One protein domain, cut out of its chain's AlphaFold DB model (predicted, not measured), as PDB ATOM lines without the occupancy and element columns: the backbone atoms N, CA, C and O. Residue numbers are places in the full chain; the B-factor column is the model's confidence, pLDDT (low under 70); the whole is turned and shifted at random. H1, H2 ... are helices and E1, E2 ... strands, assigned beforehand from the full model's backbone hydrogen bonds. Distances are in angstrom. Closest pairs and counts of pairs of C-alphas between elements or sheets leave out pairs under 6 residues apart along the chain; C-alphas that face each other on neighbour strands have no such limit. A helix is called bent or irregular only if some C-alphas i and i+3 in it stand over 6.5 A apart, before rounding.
ATOM      1  N   LYS A   2     118.397 133.492  64.064       68.31
ATOM      2  CA  LYS A   2     119.004 132.919  62.839       68.31
ATOM      3  C   LYS A   2     119.303 131.407  62.902       68.31
ATOM      4  O   LYS A   2     119.226 130.717  61.893       68.31
ATOM      5  N   THR A   3     119.600 130.882  64.089       80.19
ATOM      6  CA  THR A   3     119.839 129.448  64.329       80.19
ATOM      7  C   THR A   3     118.565 128.613  64.240       80.19
ATOM      8  O   THR A   3     118.592 127.552  63.629       80.19
ATOM      9  N   ILE A   4     117.442 129.111  64.764       87.31
ATOM     10  CA  ILE A   4     116.126 128.453  64.687       87.31
ATOM     11  C   ILE A   4     115.682 128.270  63.234       87.31
ATOM     12  O   ILE A   4     115.263 127.182  62.860       87.31
ATOM     13  N   TYR A   5     115.857 129.294  62.394       86.69
ATOM     14  CA  TYR A   5     115.504 129.201  60.974       86.69
ATOM     15  C   TYR A   5     116.319 128.119  60.248       86.69
ATOM     16  O   TYR A   5     115.779 127.368  59.445       86.69
ATOM     17  N   LYS A   6     117.607 127.971  60.590       87.38
ATOM     18  CA  LYS A   6     118.471 126.931  60.015       87.38
ATOM     19  C   LYS A   6     118.014 125.517  60.398       87.38
ATOM     20  O   LYS A   6     117.993 124.638  59.546       87.38
ATOM     21  N   TRP A   7     117.605 125.310  61.651       93.44
ATOM     22  CA  TRP A   7     117.053 124.028  62.105       93.44
ATOM     23  C   TRP A   7     115.705 123.707  61.455       93.44
ATOM     24  O   TRP A   7     115.498 122.573  61.036       93.44
ATOM     25  N   LEU A   8     114.825 124.703  61.302       92.62
ATOM     26  CA  LEU A   8     113.542 124.531  60.613       92.62
ATOM     27  C   LEU A   8     113.727 124.120  59.148       92.62
ATOM     28  O   LEU A   8     113.058 123.199  58.688       92.62
ATOM     29  N   VAL A   9     114.673 124.745  58.438       93.75
ATOM     30  CA  VAL A   9     115.005 124.370  57.055       93.75
ATOM     31  C   VAL A   9     115.542 122.939  56.987       93.75
ATOM     32  O   VAL A   9     115.089 122.167  56.146       93.75
ATOM     33  N   CYS A  10     116.445 122.543  57.890       92.69
ATOM     34  CA  CYS A  10     116.948 121.166  57.926       92.69
ATOM     35  C   CYS A  10     115.829 120.141  58.157       92.69
ATOM     36  O   CYS A  10     115.775 119.133  57.459       92.69
ATOM     37  N   ILE A  11     114.925 120.402  59.106       92.88
ATOM     38  CA  ILE A  11     113.810 119.493  59.411       92.88
ATOM     39  C   ILE A  11     112.872 119.361  58.207       92.88
ATOM     40  O   ILE A  11     112.499 118.244  57.857       92.88
ATOM     41  N   ALA A  12     112.537 120.477  57.553       91.94
ATOM     42  CA  ALA A  12     111.675 120.483  56.375       91.94
ATOM     43  C   ALA A  12     112.283 119.720  55.187       91.94
ATOM     44  O   ALA A  12     111.573 119.031  54.463       91.94
ATOM     45  N   VAL A  13     113.601 119.815  54.992       91.00
ATOM     46  CA  VAL A  13     114.295 119.051  53.948       91.00
ATOM     47  C   VAL A  13     114.299 117.563  54.299       91.00
ATOM     48  O   VAL A  13     113.903 116.746  53.474       91.00
ATOM     49  N   CYS A  14     114.661 117.193  55.529       87.69
ATOM     50  CA  CYS A  14     114.678 115.792  55.954       87.69
ATOM     51  C   CYS A  14     113.304 115.114  55.835       87.69
ATOM     52  O   CYS A  14     113.230 113.978  55.370       87.69
ATOM     53  N   SER A  15     112.216 115.793  56.211       84.88
ATOM     54  CA  SER A  15     110.865 115.237  56.071       84.88
ATOM     55  C   SER A  15     110.480 115.013  54.607       84.88
ATOM     56  O   SER A  15     109.884 113.983  54.290       84.88
ATOM     57  N   LEU A  16     110.878 115.919  53.709       85.56
ATOM     58  CA  LEU A  16     110.644 115.781  52.272       85.56
ATOM     59  C   LEU A  16     111.387 114.571  51.681       85.56
ATOM     60  O   LEU A  16     110.816 113.837  50.877       85.56
ATOM     61  N   LEU A  17     112.636 114.332  52.103       83.00
ATOM     62  CA  LEU A  17     113.419 113.180  51.636       83.00
ATOM     63  C   LEU A  17     112.823 111.843  52.100       83.00
ATOM     64  O   LEU A  17     112.802 110.886  51.330       83.00
ATOM     65  N   ILE A  18     112.325 111.766  53.337       78.50
ATOM     66  CA  ILE A  18     111.767 110.521  53.891       78.50
ATOM     67  C   ILE A  18     110.405 110.200  53.257       78.50
ATOM     68  O   ILE A  18     110.113 109.035  52.988       78.50
ATOM     69  N   ALA A  19     109.600 111.219  52.937       71.56
ATOM     70  CA  ALA A  19     108.336 111.047  52.217       71.56
ATOM     71  C   ALA A  19     108.517 110.528  50.773       71.56
ATOM     72  O   ALA A  19     107.576 109.992  50.190       71.56
ATOM     73  N   GLY A  20     109.720 110.657  50.199       65.25
ATOM     74  CA  GLY A  20     110.050 110.163  48.859       65.25
ATOM     75  C   GLY A  20     110.209 108.643  48.755       65.25
ATOM     76  O   GLY A  20     110.214 108.114  47.644       65.25
ATOM     77  N   CYS A  21     110.295 107.912  49.873       67.19
ATOM     78  CA  CYS A  21     110.271 106.449  49.861       67.19
ATOM     79  C   CYS A  21     108.818 105.963  49.726       67.19
ATOM     80  O   CYS A  21     108.208 105.464  50.669       67.19
ATOM     81  N   THR A  22     108.217 106.194  48.557       61.62
ATOM     82  CA  THR A  22     106.837 105.783  48.294       61.62
ATOM     83  C   THR A  22     106.826 104.274  48.067       61.62
ATOM     84  O   THR A  22     107.310 103.776  47.051       61.62
ATOM     85  N   THR A  23     106.238 103.532  48.996       60.41
ATOM     86  CA  THR A  23     105.805 102.145  48.795       60.41
ATOM     87  C   THR A  23     104.500 102.138  47.993       60.41
ATOM     88  O   THR A  23     103.475 101.626  48.436       60.41
ATOM     89  N   LYS A  24     104.497 102.766  46.806       61.62
ATOM     90  CA  LYS A  24     103.333 102.758  45.912       61.62
ATOM     91  C   LYS A  24     103.394 101.521  45.025       61.62
ATOM     92  O   LYS A  24     104.284 101.383  44.187       61.62
ATOM     93  N   VAL A  25     102.402 100.647  45.169       63.09
ATOM     94  CA  VAL A  25     102.134  99.602  44.179       63.09
ATOM     95  C   VAL A  25     101.734 100.292  42.873       63.09
ATOM     96  O   VAL A  25     100.758 101.043  42.826       63.09
ATOM     97  N   THR A  26     102.544 100.102  41.836       64.12
ATOM     98  CA  THR A  26     102.310 100.676  40.505       64.12
ATOM     99  C   THR A  26     101.107  99.989  39.862       64.12
ATOM    100  O   THR A  26     100.960  98.773  39.972       64.12
ATOM    101  N   GLU A  27     100.212 100.763  39.246       67.44
ATOM    102  CA  GLU A  27      99.037 100.212  38.568       67.44
ATOM    103  C   GLU A  27      99.458  99.473  37.291       67.44
ATOM    104  O   GLU A  27     100.507  99.743  36.706       67.44
ATOM    105  N   LYS A  28      98.670  98.465  36.901       68.06
ATOM    106  CA  LYS A  28      99.036  97.524  35.831       68.06
ATOM    107  C   LYS A  28      99.299  98.210  34.481       68.06
ATOM    108  O   LYS A  28     100.116  97.728  33.706       68.06
ATOM    109  N   ASP A  29      98.624  99.323  34.223       68.00
ATOM    110  CA  ASP A  29      98.720 100.158  33.021       68.00
ATOM    111  C   ASP A  29     100.043 100.935  32.910       68.00
ATOM    112  O   ASP A  29     100.414 101.363  31.822       68.00
ATOM    113  N   GLN A  30     100.766 101.096  34.020       72.25
ATOM    114  CA  GLN A  30     102.032 101.832  34.079       72.25
ATOM    115  C   GLN A  30     103.263 100.925  33.914       72.25
ATOM    116  O   GLN A  30     104.399 101.401  33.967       72.25
ATOM    117  N   PHE A  31     103.078  99.613  33.722       74.38
ATOM    118  CA  PHE A  31     104.191  98.724  33.398       74.38
ATOM    119  C   PHE A  31     104.599  98.876  31.930       74.38
ATOM    120  O   PHE A  31     103.762  98.972  31.038       74.38
ATOM    121  N   SER A  32     105.906  98.828  31.663       73.56
ATOM    122  CA  SER A  32     106.528  99.055  30.347       73.56
ATOM    123  C   SER A  32     106.177  98.033  29.250       73.56
ATOM    124  O   SER A  32     106.782  98.070  28.180       73.56
ATOM    125  N   GLY A  33     105.236  97.115  29.490       74.69
ATOM    126  CA  GLY A  33     104.808  96.130  28.493       74.69
ATOM    127  C   GLY A  33     105.762  94.947  28.315       74.69
ATOM    128  O   GLY A  33     105.709  94.279  27.289       74.69
ATOM    129  N   PHE A  34     106.653  94.679  29.276       79.75
ATOM    130  CA  PHE A  34     107.601  93.559  29.196       79.75
ATOM    131  C   PHE A  34     106.903  92.189  29.111       79.75
ATOM    132  O   PHE A  34     107.392  91.287  28.435       79.75
ATOM    133  N   LEU A  35     105.767  92.028  29.798       74.81
ATOM    134  CA  LEU A  35     104.956  90.810  29.739       74.81
ATOM    135  C   LEU A  35     103.862  90.937  28.662       74.81
ATOM    136  O   LEU A  35     103.267  92.007  28.545       74.81
ATOM    137  N   PRO A  36     103.525  89.845  27.941       74.94
ATOM    138  CA  PRO A  36     102.439  89.844  26.954       74.94
ATOM    139  C   PRO A  36     101.060  90.206  27.532       74.94
ATOM    140  O   PRO A  36     100.225  90.764  26.829       74.94
ATOM    141  N   SER A  37     100.811  89.876  28.803       76.88
ATOM    142  CA  SER A  37      99.631  90.295  29.565       76.88
ATOM    143  C   SER A  37      99.963  90.355  31.060       76.88
ATOM    144  O   SER A  37     100.720  89.532  31.584       76.88
ATOM    145  N   TYR A  38      99.366  91.331  31.745       77.88
ATOM    146  CA  TYR A  38      99.478  91.555  33.188       77.88
ATOM    147  C   TYR A  38      98.247  91.070  33.973       77.88
ATOM    148  O   TYR A  38      98.155  91.309  35.181       77.88
ATOM    149  N   ASP A  39      97.311  90.368  33.324       80.56
ATOM    150  CA  ASP A  39      96.041  89.933  33.931       80.56
ATOM    151  C   ASP A  39      96.248  88.987  35.127       80.56
ATOM    152  O   ASP A  39      95.471  88.998  36.079       80.56
ATOM    153  N   GLY A  40      97.349  88.225  35.126       77.75
ATOM    154  CA  GLY A  40      97.731  87.313  36.210       77.75
ATOM    155  C   GLY A  40      98.382  87.976  37.431       77.75
ATOM    156  O   GLY A  40      98.697  87.279  38.396       77.75
ATOM    157  N   LEU A  41      98.618  89.295  37.421       83.06
ATOM    158  CA  LEU A  41      99.157  89.996  38.591       83.06
ATOM    159  C   LEU A  41      98.064  90.206  39.646       83.06
ATOM    160  O   LEU A  41      97.110  90.962  39.437       83.06
ATOM    161  N   GLN A  42      98.242  89.605  40.815       79.94
ATOM    162  CA  GLN A  42      97.384  89.814  41.977       79.94
ATOM    163  C   GLN A  42      98.124  90.604  43.055       79.94
ATOM    164  O   GLN A  42      99.321  90.420  43.273       79.94
ATOM    165  N   GLN A  43      97.405  91.504  43.725       82.94
ATOM    166  CA  GLN A  43      97.943  92.230  44.869       82.94
ATOM    167  C   GLN A  43      97.921  91.304  46.087       82.94
ATOM    168  O   GLN A  43      96.862  90.812  46.470       82.94
ATOM    169  N   VAL A  44      99.086  91.071  46.685       82.50
ATOM    170  CA  VAL A  44      99.238  90.265  47.899       82.50
ATOM    171  C   VAL A  44     100.052  91.020  48.942       82.50
ATOM    172  O   VAL A  44     100.850  91.903  48.620       82.50
ATOM    173  N   THR A  45      99.867  90.660  50.207       82.06
ATOM    174  CA  THR A  45     100.646  91.212  51.317       82.06
ATOM    175  C   THR A  45     101.902  90.373  51.523       82.06
ATOM    176  O   THR A  45     101.824  89.176  51.791       82.06
ATOM    177  N   SER A  46     103.069  91.004  51.401       77.81
ATOM    178  CA  SER A  46     104.364  90.408  51.740       77.81
ATOM    179  C   SER A  46     104.416  90.020  53.227       77.81
ATOM    180  O   SER A  46     103.798  90.706  54.044       77.81
ATOM    181  N   PRO A  47     105.227  89.024  53.632       80.31
ATOM    182  CA  PRO A  47     105.518  88.752  55.045       80.31
ATOM    183  C   PRO A  47     106.004  89.982  55.832       80.31
ATOM    184  O   PRO A  47     105.838  90.054  57.044       80.31
ATOM    185  N   SER A  48     106.570  90.978  55.141       81.12
ATOM    186  CA  SER A  48     106.971  92.271  55.707       81.12
ATOM    187  C   SER A  48     105.829  93.294  55.844       81.12
ATOM    188  O   SER A  48     106.095  94.455  56.145       81.12
ATOM    189  N   GLY A  49     104.578  92.916  55.564       80.50
ATOM    190  CA  GLY A  49     103.394  93.780  55.651       80.50
ATOM    191  C   GLY A  49     103.191  94.741  54.473       80.50
ATOM    192  O   GLY A  49     102.263  95.542  54.490       80.50
ATOM    193  N   HIS A  50     104.037  94.678  53.445       79.06
ATOM    194  CA  HIS A  50     103.964  95.567  52.284       79.06
ATOM    195  C   HIS A  50     103.103  94.962  51.170       79.06
ATOM    196  O   HIS A  50     103.238  93.778  50.863       79.06
ATOM    197  N   ALA A  51     102.255  95.772  50.534       82.06
ATOM    198  CA  ALA A  51     101.508  95.349  49.353       82.06
ATOM    199  C   ALA A  51     102.455  95.210  48.151       82.06
ATOM    200  O   ALA A  51     103.218  96.126  47.843       82.06
ATOM    201  N   VAL A  52     102.403  94.067  47.472       83.19
ATOM    202  CA  VAL A  52     103.190  93.769  46.269       83.19
ATOM    203  C   VAL A  52     102.295  93.124  45.215       83.19
ATOM    204  O   VAL A  52     101.276  92.520  45.541       83.19
ATOM    205  N   LEU A  53     102.654  93.254  43.939       85.06
ATOM    206  CA  LEU A  53     101.990  92.535  42.850       85.06
ATOM    207  C   LEU A  53     102.783  91.261  42.555       85.06
ATOM    208  O   LEU A  53     103.952  91.348  42.183       85.06
ATOM    209  N   LEU A  54     102.156  90.094  42.713       81.75
ATOM    210  CA  LEU A  54     102.738  88.805  42.337       81.75
ATOM    211  C   LEU A  54     101.989  88.211  41.153       81.75
ATOM    212  O   LEU A  54     100.764  88.281  41.074       81.75
ATOM    213  N   TRP A  55     102.741  87.609  40.236       80.75
ATOM    214  CA  TRP A  55     102.173  86.870  39.119       80.75
ATOM    215  C   TRP A  55     101.773  85.471  39.591       80.75
ATOM    216  O   TRP A  55     102.614  84.733  40.104       80.75
ATOM    217  N   MET A  56     100.497  85.120  39.431       75.75
ATOM    218  CA  MET A  56      99.989  83.776  39.713       75.75
ATOM    219  C   MET A  56      99.682  83.056  38.401       75.75
ATOM    220  O   MET A  56      98.973  83.586  37.544       75.75
TER     221      MET A  56
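What this domain is: This is residues 2 to 56 of the 65 residues of an uncharacterized protein of Pseudomonas fluorescens (UniProt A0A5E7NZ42). A small two-stranded hairpin, E1 and E2, with the long link looped beside it, makes a head at one end, and a single long helix, H1, sticks out from it like a handle. Residues 2 to 22, of which 2 to 19 belong to H1, stand free of the rest, and so do residues 30 to 36 of the link. The printed part has 55 residues with one named helix and two named strands, in the order H1, E1, E2; the sheet has the order E1 - E2 and is antiparallel, and the class is mixed, helices and strands. The whole is extended, with a radius of gyration of the C-alphas of 18.6 A, and its outline is a rod spanning 58 by 26 by 11 A.

Where its parts are: Begin at the sheet and find C-alpha 41 at (99.157, 89.996, 38.591), where strand E1 starts; it covers residues 41 to 45, 12.9 A from first to last C-alpha. Strand E2 covers residues 51 to 55, 13.3 A long, and ends at C-alpha 55 at (102.173, 86.870, 39.119). Now go back to C-alpha 2 at (119.004, 132.919, 62.839): there helix H1 begins, and it runs over residues 2 to 19, 26.6 A from first to last C-alpha, to C-alpha 19 at (108.336, 111.047, 52.217).

How they stand to each other: Look first at E1 and E2, a hairpin of antiparallel neighbours whose N-to-C directions stand at 142 degrees. The C-alphas of Leu 41 and Trp 55 face each other at 4.4 A, and those of Thr 45 and Ala 51 at 4.7 A. Between the strands, N 42 and O 54 are within hydrogen-bond range at 2.9 A, and so are N 52 and O 44, also at 2.9 A. H1 and E2 are apart, with no C-alpha of the one within 8 A of the other. H1 is not bent, and every O i to N i+4 pair in its backbone is within hydrogen-bond range.

The domain as a whole: Measure the length from Lys 2 to Pro 36, the two C-alphas farthest apart, at 58.5 A; the first and last printed C-alphas, of Lys 2 and Met 56, are 57.5 A apart. The printed part has no cut. The link from H1 to E1, residues 20 to 40, is long, with 21 residues and no named element, while the link from E1 to E2 is tight, with 5 residues. Read the B-factor column for the model's confidence: the mean pLDDT of the printed part is 78.8, and the values under 70 are at residue 2 and residues 20 to 29.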